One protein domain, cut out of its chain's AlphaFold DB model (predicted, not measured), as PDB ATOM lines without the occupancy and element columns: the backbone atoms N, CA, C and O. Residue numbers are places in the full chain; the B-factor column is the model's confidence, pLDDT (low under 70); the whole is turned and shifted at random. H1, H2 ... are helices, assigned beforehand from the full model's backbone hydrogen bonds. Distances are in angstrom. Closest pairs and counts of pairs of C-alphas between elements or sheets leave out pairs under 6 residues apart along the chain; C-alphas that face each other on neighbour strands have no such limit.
ATOM      1  N   LEU A 503     180.953 164.104 127.608       86.25
ATOM      2  CA  LEU A 503     181.776 162.944 127.942       86.25
ATOM      3  C   LEU A 503     180.931 161.673 128.126       86.25
ATOM      4  O   LEU A 503     179.798 161.729 128.625       86.25
ATOM      5  N   ASP A 504     181.498 160.538 127.719       85.50
ATOM      6  CA  ASP A 504     180.920 159.205 127.885       85.50
ATOM      7  C   ASP A 504     180.803 158.853 129.388       85.50
ATOM      8  O   ASP A 504     181.753 159.090 130.144       85.50
ATOM      9  N   PRO A 505     179.663 158.299 129.848       84.56
ATOM     10  CA  PRO A 505     179.475 157.821 131.220       84.56
ATOM     11  C   PRO A 505     180.582 156.913 131.767       84.56
ATOM     12  O   PRO A 505     180.860 156.964 132.966       84.56
ATOM     13  N   GLU A 506     181.191 156.072 130.929       83.62
ATOM     14  CA  GLU A 506     182.288 155.186 131.335       83.62
ATOM     15  C   GLU A 506     183.567 155.977 131.601       83.62
ATOM     16  O   GLU A 506     184.177 155.805 132.654       83.62
ATOM     17  N   ILE A 507     183.914 156.909 130.706       84.94
ATOM     18  CA  ILE A 507     185.086 157.786 130.851       84.94
ATOM     19  C   ILE A 507     184.944 158.645 132.108       84.94
ATOM     20  O   ILE A 507     185.887 158.763 132.892       84.94
ATOM     21  N   LEU A 508     183.753 159.213 132.334       84.75
ATOM     22  CA  LEU A 508     183.455 159.932 133.572       84.75
ATOM     23  C   LEU A 508     183.624 159.021 134.788       84.75
ATOM     24  O   LEU A 508     184.273 159.423 135.748       84.75
ATOM     25  N   GLY A 509     183.091 157.797 134.734       80.88
ATOM     26  CA  GLY A 509     183.207 156.800 135.797       80.88
ATOM     27  C   GLY A 509     184.652 156.495 136.196       80.88
ATOM     28  O   GLY A 509     184.979 156.548 137.382       80.88
ATOM     29  N   GLU A 510     185.524 156.254 135.217       80.94
ATOM     30  CA  GLU A 510     186.957 155.997 135.429       80.94
ATOM     31  C   GLU A 510     187.674 157.178 136.100       80.94
ATOM     32  O   GLU A 510     188.553 156.984 136.943       80.94
ATOM     33  N   HIS A 511     187.261 158.409 135.779       83.38
ATOM     34  CA  HIS A 511     187.902 159.633 136.263       83.38
ATOM     35  C   HIS A 511     187.246 160.221 137.526       83.38
ATOM     36  O   HIS A 511     187.834 161.098 138.158       83.38
ATOM     37  N   LEU A 512     186.088 159.711 137.971       81.38
ATOM     38  CA  LEU A 512     185.441 160.120 139.231       81.38
ATOM     39  C   LEU A 512     186.361 159.935 140.440       81.38
ATOM     40  O   LEU A 512     186.410 160.773 141.337       81.38
ATOM     41  N   ALA A 513     187.093 158.827 140.449       78.62
ATOM     42  CA  ALA A 513     188.115 158.504 141.430       78.62
ATOM     43  C   ALA A 513     189.191 159.596 141.523       78.62
ATOM     44  O   ALA A 513     189.470 160.108 142.605       78.62
ATOM     45  N   PHE A 514     189.746 159.975 140.371       80.19
ATOM     46  CA  PHE A 514     190.751 161.026 140.261       80.19
ATOM     47  C   PHE A 514     190.198 162.377 140.720       80.19
ATOM     48  O   PHE A 514     190.848 163.070 141.500       80.19
ATOM     49  N   MET A 515     188.975 162.730 140.312       79.19
ATOM     50  CA  MET A 515     188.313 163.944 140.793       79.19
ATOM     51  C   MET A 515     188.167 163.931 142.322       79.19
ATOM     52  O   MET A 515     188.486 164.910 142.986       79.19
ATOM     53  N   LEU A 516     187.747 162.817 142.920       79.44
ATOM     54  CA  LEU A 516     187.621 162.733 144.376       79.44
ATOM     55  C   LEU A 516     188.944 162.913 145.116       79.44
ATOM     56  O   LEU A 516     188.984 163.613 146.128       79.44
ATOM     57  N   ASP A 517     190.022 162.337 144.593       76.31
ATOM     58  CA  ASP A 517     191.349 162.471 145.190       76.31
ATOM     59  C   ASP A 517     191.819 163.950 145.162       76.31
ATOM     60  O   ASP A 517     192.483 164.409 146.097       76.31
ATOM     61  N   GLN A 518     191.377 164.742 144.172       74.62
ATOM     62  CA  GLN A 518     191.642 166.188 144.079       74.62
ATOM     63  C   GLN A 518     190.772 167.062 145.006       74.62
ATOM     64  O   GLN A 518     191.185 168.172 145.337       74.62
ATOM     65  N   VAL A 519     189.616 166.579 145.498       69.94
ATOM     66  CA  VAL A 519     188.738 167.339 146.432       69.94
ATOM     67  C   VAL A 519     189.529 167.836 147.643       69.94
ATOM     68  O   VAL A 519     189.327 168.950 148.117       69.94
ATOM     69  N   SER A 520     190.435 166.998 148.149       60.09
ATOM     70  CA  SER A 520     191.209 167.270 149.361       60.09
ATOM     71  C   SER A 520     192.344 168.287 149.167       60.09
ATOM     72  O   SER A 520     192.841 168.845 150.146       60.09
ATOM     73  N   THR A 521     192.758 168.542 147.923       63.25
ATOM     74  CA  THR A 521     193.958 169.327 147.587       63.25
ATOM     75  C   THR A 521     193.640 170.665 146.921       63.25
ATOM     76  O   THR A 521     194.435 171.604 147.023       63.25
ATOM     77  N   THR A 522     192.491 170.800 146.253       58.84
ATOM     78  CA  THR A 522     192.142 172.023 145.518       58.84
ATOM     79  C   THR A 522     191.512 173.097 146.408       58.84
ATOM     80  O   THR A 522     190.442 172.907 146.975       58.84
ATOM     81  N   LYS A 523     192.125 174.292 146.444       56.53
ATOM     82  CA  LYS A 523     191.575 175.509 147.083       56.53
ATOM     83  C   LYS A 523     190.370 176.131 146.344       56.53
ATOM     84  O   LYS A 523     189.810 177.103 146.837       56.53
ATOM     85  N   ASN A 524     189.970 175.587 145.191       54.72
ATOM     86  CA  ASN A 524     188.912 176.122 144.322       54.72
ATOM     87  C   ASN A 524     187.593 175.337 144.472       54.72
ATOM     88  O   ASN A 524     187.109 174.734 143.513       54.72
ATOM     89  N   GLY A 525     187.021 175.324 145.681       58.06
ATOM     90  CA  GLY A 525     185.791 174.575 145.991       58.06
ATOM     91  C   GLY A 525     184.563 174.977 145.157       58.06
ATOM     92  O   GLY A 525     183.780 174.104 144.784       58.06
ATOM     93  N   GLU A 526     184.446 176.255 144.777       59.97
ATOM     94  CA  GLU A 526     183.240 176.836 144.148       59.97
ATOM     95  C   GLU A 526     182.880 176.222 142.775       59.97
ATOM     96  O   GLU A 526     181.708 176.052 142.449       59.97
ATOM     97  N   TYR A 527     183.867 175.824 141.959       63.50
ATOM     98  CA  TYR A 527     183.625 175.271 140.607       63.50
ATOM     99  C   TYR A 527     183.770 173.747 140.534       63.50
ATOM    100  O   TYR A 527     183.329 173.103 139.574       63.50
ATOM    101  N   PHE A 528     184.402 173.158 141.546       73.25
ATOM    102  CA  PHE A 528     184.765 171.752 141.539       73.25
ATOM    103  C   PHE A 528     183.592 170.842 141.907       73.25
ATOM    104  O   PHE A 528     183.326 169.841 141.235       73.25
ATOM    105  N   ILE A 529     182.835 171.235 142.930       73.56
ATOM    106  CA  ILE A 529     181.711 170.458 143.453       73.56
ATOM    107  C   ILE A 529     180.555 170.322 142.442       73.56
ATOM    108  O   ILE A 529     180.082 169.196 142.259       73.56
ATOM    109  N   PRO A 530     180.126 171.371 141.705       74.31
ATOM    110  CA  PRO A 530     179.100 171.219 140.666       74.31
ATOM    111  C   PRO A 530     179.504 170.249 139.545       74.31
ATOM    112  O   PRO A 530     178.674 169.490 139.034       74.31
ATOM    113  N   THR A 531     180.791 170.238 139.186       78.81
ATOM    114  CA  THR A 531     181.345 169.354 138.152       78.81
ATOM    115  C   THR A 531     181.357 167.903 138.623       78.81
ATOM    116  O   THR A 531     180.865 167.025 137.915       78.81
ATOM    117  N   LEU A 532     181.844 167.653 139.844       81.19
ATOM    118  CA  LEU A 532     181.816 166.332 140.475       81.19
ATOM    119  C   LEU A 532     180.382 165.800 140.589       81.19
ATOM    120  O   LEU A 532     180.130 164.635 140.288       81.19
ATOM    121  N   TRP A 533     179.431 166.658 140.968       77.81
ATOM    122  CA  TRP A 533     178.022 166.284 141.052       77.81
ATOM    123  C   TRP A 533     177.470 165.856 139.693       77.81
ATOM    124  O   TRP A 533     176.886 164.782 139.556       77.81
ATOM    125  N   THR A 534     177.712 166.665 138.665       80.00
ATOM    126  CA  THR A 534     177.261 166.366 137.303       80.00
ATOM    127  C   THR A 534     177.885 165.063 136.798       80.00
ATOM    128  O   THR A 534     177.160 164.205 136.289       80.00
ATOM    129  N   ALA A 535     179.181 164.847 137.045       82.75
ATOM    130  CA  ALA A 535     179.877 163.607 136.711       82.75
ATOM    131  C   ALA A 535     179.274 162.385 137.428       82.75
ATOM    132  O   ALA A 535     178.961 161.397 136.768       82.75
ATOM    133  N   LEU A 536     179.010 162.462 138.740       82.50
ATOM    134  CA  LEU A 536     178.378 161.380 139.516       82.50
ATOM    135  C   LEU A 536     176.995 161.002 138.969       82.50
ATOM    136  O   LEU A 536     176.613 159.837 138.976       82.50
ATOM    137  N   THR A 537     176.235 161.982 138.481       80.81
ATOM    138  CA  THR A 537     174.870 161.755 137.976       80.81
ATOM    139  C   THR A 537     174.837 161.177 136.559       80.81
ATOM    140  O   THR A 537     173.835 160.575 136.156       80.81
ATOM    141  N   ARG A 538     175.907 161.390 135.784       83.19
ATOM    142  CA  ARG A 538     176.044 160.917 134.400       83.19
ATOM    143  C   ARG A 538     176.847 159.623 134.299       83.19
ATOM    144  O   ARG A 538     176.630 158.895 133.337       83.19
ATOM    145  N   ALA A 539     177.730 159.336 135.253       83.81
ATOM    146  CA  ALA A 539     178.518 158.111 135.279       83.81
ATOM    147  C   ALA A 539     177.633 156.857 135.362       83.81
ATOM    148  O   ALA A 539     176.524 156.883 135.905       83.81
ATOM    149  N   GLY A 540     178.133 155.743 134.823       81.56
ATOM    150  CA  GLY A 540     177.429 154.462 134.874       81.56
ATOM    151  C   GLY A 540     177.162 154.006 136.314       81.56
ATOM    152  O   GLY A 540     178.019 154.153 137.186       81.56
ATOM    153  N   GLN A 541     175.989 153.414 136.567       83.31
ATOM    154  CA  GLN A 541     175.570 152.963 137.904       83.31
ATOM    155  C   GLN A 541     176.625 152.084 138.594       83.31
ATOM    156  O   GLN A 541     176.895 152.264 139.778       83.31
ATOM    157  N   SER A 542     177.259 151.172 137.852       83.81
ATOM    158  CA  SER A 542     178.311 150.288 138.368       83.81
ATOM    159  C   SER A 542     179.514 151.053 138.925       83.81
ATOM    160  O   SER A 542     180.030 150.686 139.979       83.81
ATOM    161  N   TRP A 543     179.935 152.131 138.258       85.38
ATOM    162  CA  TRP A 543     181.037 152.983 138.706       85.38
ATOM    163  C   TRP A 543     180.675 153.743 139.975       85.38
ATOM    164  O   TRP A 543     181.448 153.745 140.932       85.38
ATOM    165  N   VAL A 544     179.479 154.337 140.016       82.44
ATOM    166  CA  VAL A 544     179.016 155.085 141.193       82.44
ATOM    167  C   VAL A 544     178.830 154.152 142.392       82.44
ATOM    168  O   VAL A 544     179.262 154.475 143.497       82.44
ATOM    169  N   GLU A 545     178.259 152.963 142.198       83.19
ATOM    170  CA  GLU A 545     178.164 151.952 143.255       83.19
ATOM    171  C   GLU A 545     179.536 151.447 143.708       83.19
ATOM    172  O   GLU A 545     179.753 151.280 144.907       83.19
ATOM    173  N   GLY A 546     180.466 151.215 142.777       84.00
ATOM    174  CA  GLY A 546     181.838 150.819 143.092       84.00
ATOM    175  C   GLY A 546     182.531 151.856 143.971       84.00
ATOM    176  O   GLY A 546     183.103 151.512 145.003       84.00
ATOM    177  N   LEU A 547     182.373 153.132 143.625       83.25
ATOM    178  CA  LEU A 547     182.890 154.257 144.392       83.25
ATOM    179  C   LEU A 547     182.247 154.371 145.782       83.25
ATOM    180  O   LEU A 547     182.938 154.601 146.769       83.25
ATOM    181  N   LEU A 548     180.934 154.157 145.879       83.25
ATOM    182  CA  LEU A 548     180.208 154.156 147.153       83.25
ATOM    183  C   LEU A 548     180.563 152.954 148.031       83.25
ATOM    184  O   LEU A 548     180.486 153.047 149.252       83.25
ATOM    185  N   ARG A 549     180.961 151.822 147.443       84.56
ATOM    186  CA  ARG A 549     181.434 150.642 148.178       84.56
ATOM    187  C   ARG A 549     182.904 150.750 148.574       84.56
ATOM    188  O   ARG A 549     183.289 150.090 149.538       84.56
ATOM    189  N   ASP A 550     183.696 151.589 147.913       86.19
ATOM    190  CA  ASP A 550     185.104 151.808 148.241       86.19
ATOM    191  C   ASP A 550     185.265 152.540 149.582       86.19
ATOM    192  O   ASP A 550     185.163 153.765 149.686       86.19
ATOM    193  N   ARG A 551     185.559 151.762 150.629       87.19
ATOM    194  CA  ARG A 551     185.738 152.242 152.005       87.19
ATOM    195  C   ARG A 551     186.803 153.336 152.129       87.19
ATOM    196  O   ARG A 551     186.658 154.194 152.991       87.19
ATOM    197  N   ASN A 552     187.822 153.347 151.267       84.56
ATOM    198  CA  ASN A 552     188.895 154.342 151.326       84.56
ATOM    199  C   ASN A 552     188.470 155.695 150.743       84.56
ATOM    200  O   ASN A 552     189.004 156.729 151.137       84.56
ATOM    201  N   ARG A 553     187.500 155.699 149.821       83.94
ATOM    202  CA  ARG A 553     187.050 156.901 149.102       83.94
ATOM    203  C   ARG A 553     185.747 157.490 149.627       83.94
ATOM    204  O   ARG A 553     185.485 158.669 149.395       83.94
ATOM    205  N   ARG A 554     184.963 156.722 150.396       86.44
ATOM    206  CA  ARG A 554     183.759 157.218 151.095       86.44
ATOM    207  C   ARG A 554     184.009 158.488 151.927       86.44
ATOM    208  O   ARG A 554     183.180 159.392 151.808       86.44
ATOM    209  N   PRO A 555     185.115 158.620 152.694       85.12
ATOM    210  CA  PRO A 555     185.408 159.850 153.430       85.12
ATOM    211  C   PRO A 555     185.506 161.074 152.516       85.12
ATOM    212  O   PRO A 555     184.806 162.056 152.739       85.12
ATOM    213  N   ALA A 556     186.309 160.981 151.450       82.12
ATOM    214  CA  ALA A 556     186.528 162.070 150.500       82.12
ATOM    215  C   ALA A 556     185.242 162.446 149.749       82.12
ATOM    216  O   ALA A 556     184.947 163.624 149.570       82.12
ATOM    217  N   LEU A 557     184.433 161.453 149.367       84.81
ATOM    218  CA  LEU A 557     183.128 161.679 148.748       84.81
ATOM    219  C   LEU A 557     182.154 162.388 149.700       84.81
ATOM    220  O   LEU A 557     181.467 163.325 149.296       84.81
ATOM    221  N   CYS A 558     182.105 161.972 150.967       82.62
ATOM    222  CA  CYS A 558     181.283 162.625 151.984       82.62
ATOM    223  C   CYS A 558     181.752 164.060 152.266       82.62
ATOM    224  O   CYS A 558     180.917 164.944 152.444       82.62
ATOM    225  N   ASP A 559     183.063 164.302 152.265       78.69
ATOM    226  CA  ASP A 559     183.641 165.634 152.448       78.69
ATOM    227  C   ASP A 559     183.360 166.543 151.236       78.69
ATOM    228  O   ASP A 559     183.036 167.715 151.410       78.69
ATOM    229  N   ALA A 560     183.372 166.003 150.013       77.81
ATOM    230  CA  ALA A 560     182.956 166.734 148.814       77.81
ATOM    231  C   ALA A 560     181.476 167.143 148.882       77.81
ATOM    232  O   ALA A 560     181.112 168.284 148.604       77.81
ATOM    233  N   ILE A 561     180.612 166.215 149.298       77.75
ATOM    234  CA  ILE A 561     179.179 166.475 149.472       77.75
ATOM    235  C   ILE A 561     178.950 167.512 150.565       77.75
ATOM    236  O   ILE A 561     178.130 168.406 150.382       77.75
ATOM    237  N   LYS A 562     179.701 167.434 151.668       74.62
ATOM    238  CA  LYS A 562     179.694 168.448 152.722       74.62
ATOM    239  C   LYS A 562     180.011 169.836 152.154       74.62
ATOM    240  O   LYS A 562     179.252 170.756 152.431       74.62
ATOM    241  N   LEU A 563     181.076 169.991 151.364       70.75
ATOM    242  CA  LEU A 563     181.425 171.285 150.759       70.75
ATOM    243  C   LEU A 563     180.275 171.836 149.899       70.75
ATOM    244  O   LEU A 563     179.979 173.024 149.952       70.75
ATOM    245  N   GLY A 564     179.562 170.960 149.186       67.31
ATOM    246  CA  GLY A 564     178.337 171.319 148.463       67.31
ATOM    247  C   GLY A 564     177.155 171.731 149.344       67.31
ATOM    248  O   GLY A 564     176.263 172.433 148.876       67.31
ATOM    249  N   LEU A 565     177.112 171.276 150.600       65.69
ATOM    250  CA  LEU A 565     176.093 171.659 151.581       65.69
ATOM    251  C   LEU A 565     176.437 172.971 152.307       65.69
ATOM    252  O   LEU A 565     175.528 173.613 152.818       65.69
ATOM    253  N   GLU A 566     177.718 173.348 152.389       63.16
ATOM    254  CA  GLU A 566     178.181 174.593 153.029       63.16
ATOM    255  C   GLU A 566     178.091 175.815 152.100       63.16
ATOM    256  O   GLU A 566     177.946 176.937 152.579       63.16
ATOM    257  N   ASP A 567     178.188 175.614 150.783       61.59
ATOM    258  CA  ASP A 567     178.208 176.695 149.798       61.59
ATOM    259  C   ASP A 567     176.799 177.011 149.260       61.59
ATOM    260  O   ASP A 567     176.257 176.316 148.397       61.59
ATOM    261  N   GLU A 568     176.221 178.112 149.747       55.19
ATOM    262  CA  GLU A 568     174.894 178.614 149.360       55.19
ATOM    263  C   GLU A 568     174.795 179.003 147.865       55.19
ATOM    264  O   GLU A 568     173.697 179.140 147.315       55.19
ATOM    265  N   THR A 569     175.929 179.178 147.172       53.88
ATOM    266  CA  THR A 569     175.963 179.487 145.733       53.88
ATOM    267  C   THR A 569     175.806 178.240 144.859       53.88
ATOM    268  O   THR A 569     175.387 178.341 143.695       53.88
ATOM    269  N   ILE A 570     176.054 177.053 145.423       56.72
ATOM    270  CA  ILE A 570     175.871 175.770 144.749       56.72
ATOM    271  C   ILE A 570     174.381 175.448 144.729       56.72
ATOM    272  O   ILE A 570     173.801 174.834 145.624       56.72
ATOM    273  N   LYS A 571     173.727 175.847 143.636       55.81
ATOM    274  CA  LYS A 571     172.352 175.432 143.356       55.81
ATOM    275  C   LYS A 571     172.339 173.926 143.130       55.81
ATOM    276  O   LYS A 571     172.687 173.461 142.045       55.81
ATOM    277  N   TRP A 572     171.898 173.170 144.135       61.50
ATOM    278  CA  TRP A 572     171.590 171.745 144.027       61.50
ATOM    279  C   TRP A 572     170.591 171.534 142.886       61.50
ATOM    280  O   TRP A 572     169.378 171.682 143.053       61.50
ATOM    281  N   ASN A 573     171.106 171.241 141.689       62.47
ATOM    282  CA  ASN A 573     170.306 171.077 140.485       62.47
ATOM    283  C   ASN A 573     169.371 169.877 140.690       62.47
ATOM    284  O   ASN A 573     169.782 168.724 140.574       62.47
ATOM    285  N   ARG A 574     168.115 170.152 141.054       65.19
ATOM    286  CA  ARG A 574     167.131 169.152 141.485       65.19
ATOM    287  C   ARG A 574     166.985 167.971 140.509       65.19
ATOM    288  O   ARG A 574     167.007 166.838 140.987       65.19
ATOM    289  N   PRO A 575     166.906 168.179 139.180       69.75
ATOM    290  CA  PRO A 575     167.003 167.103 138.194       69.75
ATOM    291  C   PRO A 575     168.212 166.174 138.367       69.75
ATOM    292  O   PRO A 575     168.057 164.961 138.277       69.75
ATOM    293  N   ALA A 576     169.401 166.715 138.643       68.19
ATOM    294  CA  ALA A 576     170.609 165.921 138.842       68.19
ATOM    295  C   ALA A 576     170.523 165.104 140.141       68.19
ATOM    296  O   ALA A 576     170.793 163.909 140.135       68.19
ATOM    297  N   VAL A 577     170.054 165.706 141.238       73.19
ATOM    298  CA  VAL A 577     169.864 165.008 142.524       73.19
ATOM    299  C   VAL A 577     168.871 163.852 142.407       73.19
ATOM    300  O   VAL A 577     169.149 162.745 142.865       73.19
ATOM    301  N   ASP A 578     167.726 164.103 141.769       74.44
ATOM    302  CA  ASP A 578     166.713 163.079 141.531       74.44
ATOM    303  C   ASP A 578     167.279 161.946 140.657       74.44
ATOM    304  O   ASP A 578     167.079 160.779 140.987       74.44
ATOM    305  N   LYS A 579     168.056 162.281 139.619       75.44
ATOM    306  CA  LYS A 579     168.711 161.306 138.737       75.44
ATOM    307  C   LYS A 579     169.773 160.474 139.458       75.44
ATOM    308  O   LYS A 579     169.812 159.264 139.278       75.44
ATOM    309  N   LEU A 580     170.602 161.079 140.310       78.69
ATOM    310  CA  LEU A 580     171.567 160.330 141.120       78.69
ATOM    311  C   LEU A 580     170.847 159.366 142.068       78.69
ATOM    312  O   LEU A 580     171.226 158.202 142.148       78.69
ATOM    313  N   ARG A 581     169.786 159.830 142.744       80.00
ATOM    314  CA  ARG A 581     168.957 159.000 143.631       80.00
ATOM    315  C   ARG A 581     168.316 157.827 142.888       80.00
ATOM    316  O   ARG A 581     168.254 156.732 143.438       80.00
ATOM    317  N   GLU A 582     167.845 158.051 141.664       81.25
ATOM    318  CA  GLU A 582     167.327 156.994 140.790       81.25
ATOM    319  C   GLU A 582     168.432 156.003 140.391       81.25
ATOM    320  O   GLU A 582     168.213 154.797 140.482       81.25
ATOM    321  N   ASN A 583     169.627 156.491 140.043       77.62
ATOM    322  CA  ASN A 583     170.749 155.661 139.597       77.62
ATOM    323  C   ASN A 583     171.305 154.734 140.691       77.62
ATOM    324  O   ASN A 583     171.591 153.579 140.404       77.62
ATOM    325  N   ILE A 584     171.492 155.216 141.926       81.62
ATOM    326  CA  ILE A 584     172.138 154.427 143.005       81.62
ATOM    327  C   ILE A 584     171.144 153.776 143.974       81.62
ATOM    328  O   ILE A 584     171.538 153.059 144.900       81.62
ATOM    329  N   GLY A 585     169.854 154.047 143.784       80.44
ATOM    330  CA  GLY A 585     168.783 153.609 144.663       80.44
ATOM    331  C   GLY A 585     168.630 154.466 145.923       80.44
ATOM    332  O   GLY A 585     169.576 155.034 146.472       80.44
ATOM    333  N   GLU A 586     167.394 154.516 146.417       79.12
ATOM    334  CA  GLU A 586     166.973 155.395 147.513       79.12
ATOM    335  C   GLU A 586     167.751 155.148 148.816       79.12
ATOM    336  O   GLU A 586     168.232 156.093 149.438       79.12
ATOM    337  N   ASN A 587     167.967 153.883 149.184       78.06
ATOM    338  CA  ASN A 587     168.691 153.524 150.407       78.06
ATOM    339  C   ASN A 587     170.164 153.958 150.372       78.06
ATOM    340  O   ASN A 587     170.677 154.493 151.355       78.06
ATOM    341  N   THR A 588     170.852 153.726 149.251       80.00
ATOM    342  CA  THR A 588     172.267 154.090 149.081       80.00
ATOM    343  C   THR A 588     172.430 155.604 149.061       80.00
ATOM    344  O   THR A 588     173.327 156.146 149.702       80.00
ATOM    345  N   PHE A 589     171.508 156.295 148.390       82.00
ATOM    346  CA  PHE A 589     171.454 157.747 148.377       82.00
ATOM    347  C   PHE A 589     171.233 158.324 149.784       82.00
ATOM    348  O   PHE A 589     171.937 159.247 150.189       82.00
ATOM    349  N   HIS A 590     170.315 157.761 150.580       77.00
ATOM    350  CA  HIS A 590     170.123 158.194 151.969       77.00
ATOM    351  C   HIS A 590     171.370 157.961 152.822       77.00
ATOM    352  O   HIS A 590     171.742 158.855 153.577       77.00
ATOM    353  N   ARG A 591     172.055 156.817 152.683       79.81
ATOM    354  CA  ARG A 591     173.326 156.560 153.387       79.81
ATOM    355  C   ARG A 591     174.391 157.597 153.039       79.81
ATOM    356  O   ARG A 591     175.028 158.117 153.948       79.81
ATOM    357  N   LEU A 592     174.520 157.940 151.758       82.69
ATOM    358  CA  LEU A 592     175.455 158.952 151.271       82.69
ATOM    359  C   LEU A 592     175.213 160.324 151.920       82.69
ATOM    360  O   LEU A 592     176.129 160.906 152.500       82.69
ATOM    361  N   ILE A 593     173.970 160.814 151.874       79.81
ATOM    362  CA  ILE A 593     173.606 162.118 152.445       79.81
ATOM    363  C   ILE A 593     173.750 162.117 153.972       79.81
ATOM    364  O   ILE A 593     174.343 163.033 154.539       79.81
ATOM    365  N   LEU A 594     173.249 161.082 154.653       79.50
ATOM    366  CA  LEU A 594     173.343 160.979 156.112       79.50
ATOM    367  C   LEU A 594     174.789 160.836 156.586       79.50
ATOM    368  O   LEU A 594     175.139 161.408 157.613       79.50
ATOM    369  N   GLY A 595     175.624 160.107 155.846       83.69
ATOM    370  CA  GLY A 595     177.047 159.953 156.125       83.69
ATOM    371  C   GLY A 595     177.814 161.271 156.014       83.69
ATOM    372  O   GLY A 595     178.568 161.617 156.927       83.69
ATOM    373  N   ALA A 596     177.558 162.050 154.957       81.25
ATOM    374  CA  ALA A 596     178.135 163.386 154.785       81.25
ATOM    375  C   ALA A 596     177.740 164.338 155.927       81.25
ATOM    376  O   ALA A 596     178.599 164.990 156.522       81.25
ATOM    377  N   VAL A 597     176.458 164.351 156.309       77.25
ATOM    378  CA  VAL A 597     175.956 165.138 157.450       77.25
ATOM    379  C   VAL A 597     176.573 164.673 158.777       77.25
ATOM    380  O   VAL A 597     176.912 165.505 159.621       77.25
ATOM    381  N   ALA A 598     176.764 163.361 158.964       79.06
ATOM    382  CA  ALA A 598     177.398 162.813 160.164       79.06
ATOM    383  C   ALA A 598     178.835 163.285 160.324       79.06
ATOM    384  O   ALA A 598     179.212 163.762 161.396       79.06
ATOM    385  N   ARG A 599     179.619 163.177 159.246       80.81
ATOM    386  CA  ARG A 599     181.005 163.649 159.218       80.81
ATOM    387  C   ARG A 599     181.082 165.147 159.451       80.81
ATOM    388  O   ARG A 599     181.894 165.587 160.259       80.81
ATOM    389  N   PHE A 600     180.205 165.922 158.817       75.88
ATOM    390  CA  PHE A 600     180.156 167.364 159.031       75.88
ATOM    391  C   PHE A 600     179.962 167.717 160.508       75.88
ATOM    392  O   PHE A 600     180.707 168.518 161.069       75.88
ATOM    393  N   ARG A 601     179.007 167.063 161.172       73.88
ATOM    394  CA  ARG A 601     178.734 167.288 162.591       73.88
ATOM    395  C   ARG A 601     179.868 166.826 163.502       73.88
ATOM    396  O   ARG A 601     180.152 167.497 164.490       73.88
ATOM    397  N   ASP A 602     180.499 165.695 163.201       78.50
ATOM    398  CA  ASP A 602     181.665 165.215 163.950       78.50
ATOM    399  C   ASP A 602     182.830 166.217 163.873       78.50
ATOM    400  O   ASP A 602     183.476 166.490 164.882       78.50
ATOM    401  N   ILE A 603     183.029 166.861 162.717       72.50
ATOM    402  CA  ILE A 603     183.989 167.962 162.559       72.50
ATOM    403  C   ILE A 603     183.572 169.181 163.395       72.50
ATOM    404  O   ILE A 603     184.400 169.713 164.133       72.50
ATOM    405  N   LEU A 604     182.302 169.603 163.338       70.88
ATOM    406  CA  LEU A 604     181.803 170.741 164.124       70.88
ATOM    407  C   LEU A 604     181.956 170.518 165.636       70.88
ATOM    408  O   LEU A 604     182.380 171.429 166.335       70.88
ATOM    409  N   ARG A 605     181.695 169.303 166.139       73.06
ATOM    410  CA  ARG A 605     181.908 168.941 167.557       73.06
ATOM    411  C   ARG A 605     183.366 169.054 167.996       73.06
ATOM    412  O   ARG A 605     183.634 169.238 169.178       73.06
ATOM    413  N   ARG A 606     184.301 168.874 167.064       73.12
ATOM    414  CA  ARG A 606     185.743 168.990 167.311       73.12
ATOM    415  C   ARG A 606     186.240 170.429 167.145       73.12
ATOM    416  O   ARG A 606     187.379 170.701 167.516       73.12
ATOM    417  N   SER A 607     185.414 171.332 166.607       67.31
ATOM    418  CA  SER A 607     185.743 172.750 166.485       67.31
ATOM    419  C   SER A 607     185.449 173.478 167.803       67.31
ATOM    420  O   SER A 607     184.314 173.436 168.277       67.31
ATOM    421  N   PRO A 608     186.429 174.182 168.398       58.31
ATOM    422  CA  PRO A 608     186.247 174.904 169.661       58.31
ATOM    423  C   PRO A 608     185.271 176.090 169.565       58.31
ATOM    424  O   PRO A 608     184.905 176.657 170.588       58.31
ATOM    425  N   GLU A 609     184.849 176.468 168.355       58.38
ATOM    426  CA  GLU A 609     183.927 177.582 168.095       58.38
ATOM    427  C   GLU A 609     182.440 177.182 168.156       58.38
ATOM    428  O   GLU A 609     181.574 178.054 168.164       58.38
ATOM    429  N   PHE A 610     182.122 175.882 168.218       61.69
ATOM    430  CA  PHE A 610     180.744 175.381 168.229       61.69
ATOM    431  C   PHE A 610     180.385 174.740 169.576       61.69
ATOM    432  O   PHE A 610     180.743 173.599 169.868       61.69
ATOM    433  N   ASP A 611     179.621 175.472 170.389       51.12
ATOM    434  CA  ASP A 611     179.199 175.042 171.722       51.12
ATOM    435  C   ASP A 611     178.051 174.008 171.633       51.12
ATOM    436  O   ASP A 611     176.870 174.332 171.513       51.12
ATOM    437  N   GLY A 612     178.423 172.727 171.608       53.59
ATOM    438  CA  GLY A 612     177.703 171.605 172.229       53.59
ATOM    439  C   GLY A 612     176.343 171.117 171.696       53.59
ATOM    440  O   GLY A 612     176.070 169.925 171.832       53.59
ATOM    441  N   GLU A 613     175.480 171.932 171.082       50.44
ATOM    442  CA  GLU A 613     174.072 171.538 170.857       50.44
ATOM    443  C   GLU A 613     173.515 171.838 169.456       50.44
ATOM    444  O   GLU A 613     172.467 172.457 169.274       50.44
ATOM    445  N   THR A 614     174.125 171.278 168.414       54.69
ATOM    446  CA  THR A 614     173.381 171.023 167.172       54.69
ATOM    447  C   THR A 614     172.823 169.606 167.229       54.69
ATOM    448  O   THR A 614     173.561 168.632 167.108       54.69
ATOM    449  N   SER A 615     171.521 169.443 167.488       56.00
ATOM    450  CA  SER A 615     170.849 168.136 167.382       56.00
ATOM    451  C   SER A 615     171.018 167.554 165.962       56.00
ATOM    452  O   SER A 615     171.160 168.308 165.004       56.00
ATOM    453  N   TRP A 616     170.973 166.226 165.794       53.28
ATOM    454  CA  TRP A 616     171.039 165.548 164.477       53.28
ATOM    455  C   TRP A 616     169.991 166.088 163.483       53.28
ATOM    456  O   TRP A 616     170.218 166.151 162.280       53.28
ATOM    457  N   VAL A 617     168.857 166.552 164.017       51.88
ATOM    458  CA  VAL A 617     167.772 167.211 163.278       51.88
ATOM    459  C   VAL A 617     168.108 168.678 162.980       51.88
ATOM    460  O   VAL A 617     167.737 169.190 161.927       51.88
ATOM    461  N   ASN A 618     168.843 169.343 163.874       50.12
ATOM    462  CA  ASN A 618     169.255 170.734 163.723       50.12
ATOM    463  C   ASN A 618     170.448 170.897 162.782       50.12
ATOM    464  O   ASN A 618     170.575 171.982 162.268       50.12
ATOM    465  N   VAL A 619     171.295 169.897 162.505       51.22
ATOM    466  CA  VAL A 619     172.352 170.041 161.472       51.22
ATOM    467  C   VAL A 619     171.752 170.026 160.068       51.22
ATOM    468  O   VAL A 619     172.097 170.871 159.250       51.22
ATOM    469  N   ILE A 620     170.758 169.167 159.827       50.56
ATOM    470  CA  ILE A 620     169.937 169.210 158.604       50.56
ATOM    471  C   ILE A 620     169.143 170.531 158.532       50.56
ATOM    472  O   ILE A 620     168.877 171.032 157.446       50.56
ATOM    473  N   GLY A 621     168.805 171.122 159.687       42.41
ATOM    474  CA  GLY A 621     168.163 172.437 159.802       42.41
ATOM    475  C   GLY A 621     169.098 173.657 159.921       42.41
ATOM    476  O   GLY A 621     168.616 174.774 159.817       42.41
ATOM    477  N   ALA A 622     170.405 173.506 160.131       39.91
ATOM    478  CA  ALA A 622     171.368 174.600 160.346       39.91
ATOM    479  C   ALA A 622     172.330 174.741 159.165       39.91
ATOM    480  O   ALA A 622     172.753 175.848 158.875       39.91
ATOM    481  N   ALA A 623     172.525 173.671 158.384       41.69
ATOM    482  CA  ALA A 623     172.911 173.777 156.973       41.69
ATOM    483  C   ALA A 623     171.811 174.446 156.110       41.69
ATOM    484  O   ALA A 623     171.932 174.533 154.898       41.69
ATOM    485  N   SER A 624     170.706 174.884 156.731       37.84
ATOM    486  CA  SER A 624     169.552 175.507 156.081       37.84
ATOM    487  C   SER A 624     169.453 177.023 156.295       37.84
ATOM    488  O   SER A 624     168.372 177.586 156.122       37.84
ATOM    489  N   SER A 625     170.563 177.720 156.595       37.66
ATOM    490  CA  SER A 625     170.590 179.178 156.359       37.66
ATOM    491  C   SER A 625     170.314 179.517 154.887       37.66
ATOM    492  O   SER A 625     169.723 180.561 154.619       37.66
ATOM    493  N   SER A 626     170.525 178.563 153.969       37.25
ATOM    494  CA  SER A 626     169.847 178.521 152.674       37.25
ATOM    495  C   SER A 626     169.599 177.078 152.192       37.25
ATOM    496  O   SER A 626     170.527 176.325 151.933       37.25
ATOM    497  N   GLU A 627     168.332 176.675 152.083       39.22
ATOM    498  CA  GLU A 627     167.818 175.641 151.160       39.22
ATOM    499  C   GLU A 627     168.629 174.341 150.890       39.22
ATOM    500  O   GLU A 627     168.614 173.843 149.761       39.22
ATOM    501  N   VAL A 628     169.171 173.640 151.896       41.66
ATOM    502  CA  VAL A 628     169.218 172.161 151.795       41.66
ATOM    503  C   VAL A 628     167.795 171.658 152.014       41.66
ATOM    504  O   VAL A 628     167.377 171.262 153.102       41.66
ATOM    505  N   ASP A 629     166.998 171.792 150.959       48.66
ATOM    506  CA  ASP A 629     165.606 171.389 150.896       48.66
ATOM    507  C   ASP A 629     165.495 169.947 151.422       48.66
ATOM    508  O   ASP A 629     166.130 169.040 150.878       48.66
ATOM    509  N   LEU A 630     164.672 169.688 152.451       48.78
ATOM    510  CA  LEU A 630     164.378 168.320 152.938       48.78
ATOM    511  C   LEU A 630     163.985 167.374 151.781       48.78
ATOM    512  O   LEU A 630     164.071 166.153 151.904       48.78
ATOM    513  N   ARG A 631     163.601 167.948 150.634       48.38
ATOM    514  CA  ARG A 631     163.353 167.297 149.348       48.38
ATOM    515  C   ARG A 631     164.564 166.609 148.700       48.38
ATOM    516  O   ARG A 631     164.329 165.788 147.813       48.38
ATOM    517  N   VAL A 632     165.809 166.840 149.137       50.12
ATOM    518  CA  VAL A 632     166.969 166.008 148.739       50.12
ATOM    519  C   VAL A 632     166.702 164.544 149.119       50.12
ATOM    520  O   VAL A 632     166.979 163.643 148.335       50.12
ATOM    521  N   LEU A 633     166.008 164.297 150.238       53.00
ATOM    522  CA  LEU A 633     165.572 162.960 150.659       53.00
ATOM    523  C   LEU A 633     164.385 162.394 149.847       53.00
ATOM    524  O   LEU A 633     164.040 161.231 150.046       53.00
ATOM    525  N   GLY A 634     163.754 163.169 148.950       46.50
ATOM    526  CA  GLY A 634     162.596 162.739 148.149       46.50
ATOM    527  C   GLY A 634     161.611 163.863 147.781       46.50
ATOM    528  O   GLY A 634     161.398 164.794 148.554       46.50
ATOM    529  N   LYS A 635     160.900 163.737 146.642       43.78
ATOM    530  CA  LYS A 635     159.945 164.736 146.084       43.78
ATOM    531  C   LYS A 635     158.847 165.250 147.048       43.78
ATOM    532  O   LYS A 635     158.219 166.259 146.727       43.78
ATOM    533  N   LYS A 636     158.598 164.588 148.188       49.97
ATOM    534  CA  LYS A 636     157.567 164.919 149.197       49.97
ATOM    535  C   LYS A 636     158.013 164.651 150.649       49.97
ATOM    536  O   LYS A 636     157.172 164.332 151.481       49.97
ATOM    537  N   ALA A 637     159.307 164.718 150.961       51.22
ATOM    538  CA  ALA A 637     159.771 164.413 152.315       51.22
ATOM    539  C   ALA A 637     159.224 165.435 153.333       51.22
ATOM    540  O   ALA A 637     159.577 166.614 153.313       51.22
ATOM    541  N   THR A 638     158.334 164.985 154.217       55.47
ATOM    542  CA  THR A 638     157.857 165.782 155.351       55.47
ATOM    543  C   THR A 638     158.896 165.768 156.481       55.47
ATOM    544  O   THR A 638     159.719 164.851 156.561       55.47
ATOM    545  N   PRO A 639     158.839 166.708 157.443       56.22
ATOM    546  CA  PRO A 639     159.633 166.609 158.670       56.22
ATOM    547  C   PRO A 639     159.442 165.276 159.422       56.22
ATOM    548  O   PRO A 639     160.327 164.857 160.164       56.22
ATOM    549  N   ALA A 640     158.306 164.591 159.232       57.44
ATOM    550  CA  ALA A 640     158.062 163.259 159.779       57.44
ATOM    551  C   ALA A 640     158.835 162.161 159.024       57.44
ATOM    552  O   ALA A 640     159.371 161.257 159.667       57.44
ATOM    553  N   ASP A 641     158.964 162.264 157.698       56.53
ATOM    554  CA  ASP A 641     159.761 161.342 156.877       56.53
ATOM    555  C   ASP A 641     161.254 161.475 157.172       56.53
ATOM    556  O   ASP A 641     161.930 160.467 157.369       56.53
ATOM    557  N   ALA A 642     161.742 162.711 157.319       57.66
ATOM    558  CA  ALA A 642     163.102 162.974 157.779       57.66
ATOM    559  C   ALA A 642     163.334 162.335 159.157       57.66
ATOM    560  O   ALA A 642     164.245 161.533 159.318       57.66
ATOM    561  N   ARG A 643     162.448 162.560 160.139       60.81
ATOM    562  CA  ARG A 643     162.547 161.896 161.456       60.81
ATOM    563  C   ARG A 643     162.500 160.369 161.366       60.81
ATOM    564  O   ARG A 643     163.144 159.713 162.178       60.81
ATOM    565  N   ARG A 644     161.748 159.789 160.426       64.12
ATOM    566  CA  ARG A 644     161.678 158.334 160.211       64.12
ATOM    567  C   ARG A 644     162.995 157.785 159.657       64.12
ATOM    568  O   ARG A 644     163.490 156.799 160.192       64.12
ATOM    569  N   ILE A 645     163.574 158.440 158.652       62.78
ATOM    570  CA  ILE A 645     164.875 158.083 158.061       62.78
ATOM    571  C   ILE A 645     165.994 158.221 159.108       62.78
ATOM    572  O   ILE A 645     166.760 157.289 159.326       62.78
ATOM    573  N   LEU A 646     166.014 159.335 159.848       62.50
ATOM    574  CA  LEU A 646     166.990 159.590 160.914       62.50
ATOM    575  C   LEU A 646     166.858 158.613 162.097       62.50
ATOM    576  O   LEU A 646     167.837 158.351 162.784       62.50
ATOM    577  N   LYS A 647     165.659 158.065 162.347       65.69
ATOM    578  CA  LYS A 647     165.452 156.982 163.326       65.69
ATOM    579  C   LYS A 647     165.913 155.620 162.805       65.69
ATOM    580  O   LYS A 647     166.325 154.789 163.605       65.69
ATOM    581  N   ALA A 648     165.803 155.381 161.500       64.44
ATOM    582  CA  ALA A 648     166.173 154.116 160.871       64.44
ATOM    583  C   ALA A 648     167.692 153.956 160.699       64.44
ATOM    584  O   ALA A 648     168.184 152.832 160.650       64.44
ATOM    585  N   THR A 649     168.445 155.057 160.629       70.88
ATOM    586  CA  THR A 649     169.911 155.042 160.532       70.88
ATOM    587  C   THR A 649     170.512 155.889 161.656       70.88
ATOM    588  O   THR A 649     170.558 157.114 161.532       70.88
ATOM    589  N   PRO A 650     170.961 155.263 162.764       79.25
ATOM    590  CA  PRO A 650     171.613 155.974 163.858       79.25
ATOM    591  C   PRO A 650     172.831 156.766 163.373       79.25
ATOM    592  O   PRO A 650     173.587 156.291 162.527       79.25
ATOM    593  N   GLU A 651     173.066 157.941 163.958       74.62
ATOM    594  CA  GLU A 651     174.213 158.812 163.647       74.62
ATOM    595  C   GLU A 651     175.551 158.064 163.684       74.62
ATOM    596  O   GLU A 651     176.355 158.203 162.769       74.62
ATOM    597  N   ALA A 652     175.768 157.225 164.703       78.62
ATOM    598  CA  ALA A 652     176.987 156.427 164.822       78.62
ATOM    599  C   ALA A 652     177.162 155.451 163.646       78.62
ATOM    600  O   ALA A 652     178.274 155.249 163.174       78.62
ATOM    601  N   THR A 653     176.067 154.882 163.135       82.00
ATOM    602  CA  THR A 653     176.077 153.993 161.964       82.00
ATOM    603  C   THR A 653     176.349 154.770 160.679       82.00
ATOM    604  O   THR A 653     177.134 154.318 159.853       82.00
ATOM    605  N   ALA A 654     175.746 155.951 160.517       81.75
ATOM    606  CA  ALA A 654     176.010 156.821 159.372       81.75
ATOM    607  C   ALA A 654     177.468 157.317 159.354       81.75
ATOM    608  O   ALA A 654     178.101 157.309 158.301       81.75
ATOM    609  N   LEU A 655     178.014 157.689 160.517       83.12
ATOM    610  CA  LEU A 655     179.407 158.111 160.669       83.12
ATOM    611  C   LEU A 655     180.381 156.957 160.400       83.12
ATOM    612  O   LEU A 655     181.318 157.127 159.625       83.12
ATOM    613  N   ALA A 656     180.123 155.773 160.965       84.44
ATOM    614  CA  ALA A 656     180.922 154.578 160.704       84.44
ATOM    615  C   ALA A 656     180.910 154.207 159.211       84.44
ATOM    616  O   ALA A 656     181.942 153.872 158.637       84.44
ATOM    617  N   TRP A 657     179.759 154.301 158.540       87.94
ATOM    618  CA  TRP A 657     179.668 154.079 157.096       87.94
ATOM    619  C   TRP A 657     180.476 155.112 156.294       87.94
ATOM    620  O   TRP A 657     181.242 154.734 155.404       87.94
ATOM    621  N   ALA A 658     180.354 156.398 156.642       85.50
ATOM    622  CA  ALA A 658     181.048 157.503 155.980       85.50
ATOM    623  C   ALA A 658     182.575 157.441 156.150       85.50
ATOM    624  O   ALA A 658     183.316 157.840 155.256       85.50
ATOM    625  N   ASN A 659     183.044 156.901 157.276       86.69
ATOM    626  CA  ASN A 659     184.457 156.638 157.541       86.69
ATOM    627  C   ASN A 659     184.974 155.343 156.885       86.69
ATOM    628  O   ASN A 659     186.158 155.038 157.003       86.69
ATOM    629  N   GLY A 660     184.109 154.568 156.217       83.44
ATOM    630  CA  GLY A 660     184.479 153.287 155.605       83.44
ATOM    631  C   GLY A 660     184.588 152.115 156.589       83.44
ATOM    632  O   GLY A 660     185.139 151.070 156.249       83.44
TER     633      GLY A 660
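AT A GLANCE: This is residues 503 to 660 of the 663 residues of an uncharacterized protein of Patescibacteria group bacterium (UniProt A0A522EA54). A compact body of crossed helices: the long helix H6 runs through the middle and is crossed by H4 and H10, while H1, H2, H3 and H5 group round one end, H1 and H2 as a hairpin. The short helices H7 and H8, with H9, lie along another side, and residues 606 to 611 stick out. The printed part has 158 residues with ten named helices, H1 to H10 in order, and no named strand; its class is all helix. Its radius of gyration of the C-alphas is 15.0 A, and its spans are 44 by 34 by 29 A.

HOW THE PARTS SIT: Start with H1, residues 505 to 519, and H2, residues 525 to 538: this helical hairpin touches at a shallow tilt of 28 degrees, opposite ways, closest at the C-alphas of Pro 505 and Arg 538, 5.6 A. H3, residues 541 to 549, touches H1, closest at C-alphas 509 and 543, 5.3 A. Next find the hub H4, residues 554 to 566; its residues 556 to 560 alone touch residues 516 to 519 of H1, closest at C-alphas 516 and 556, 6.3 A. H5, residues 574 to 584, touches residues 533 to 537 of H2 alone, closest at C-alphas 537 and 580, 4.8 A. H6, residues 586 to 606, touches H4 about perpendicular at 77 degrees, with residues 592 to 600 against 558 to 562 alone; C-alphas 558 and 596 are closest, 4.3 A. H7, residues 616 to 622, only just touches residues 597 to 601 of H6 alone, with 3 pairs of C-alphas within 8 A, closest 601 and 619, 7.0 A. H8, residues 630 to 633, only just touches H5, with 3 pairs, closest 577 and 632, 6.9 A. H9, residues 639 to 648, is near H6 and apart from H4. H10, residues 651 to 658, touches residues 591 to 599 of H6 alone, about perpendicular at 75 degrees, closest at C-alphas 595 and 654, 4.6 A. Every O i to N i+4 pair is within hydrogen-bond range in H3, H4, H5, H6, H9 and H10, against 9 of 11 in H1, 7 of 10 in H2 and 2 of 3 in H7; H8 is too short for one.

IN THESE COORDINATES: Find C-alpha 505 at (179.475, 157.821, 131.220), where H1 begins its 20.2 A; H2 spans 20.4 A, H4 18.4 A and H5 15.6 A. From C-alpha 586 at (166.973, 155.395, 147.513) H6 runs 30.5 A. H10 ends at C-alpha 658, (181.048, 157.503, 155.980).

THE WHOLE: The C-alphas farthest apart are those of Asp 504 and Asp 611, 46.6 A. The printed part has no cut and no long link. The mean pLDDT of the printed part is 70.2; residues 519 to 527, 564 to 576 and 607 to 648 are under 70.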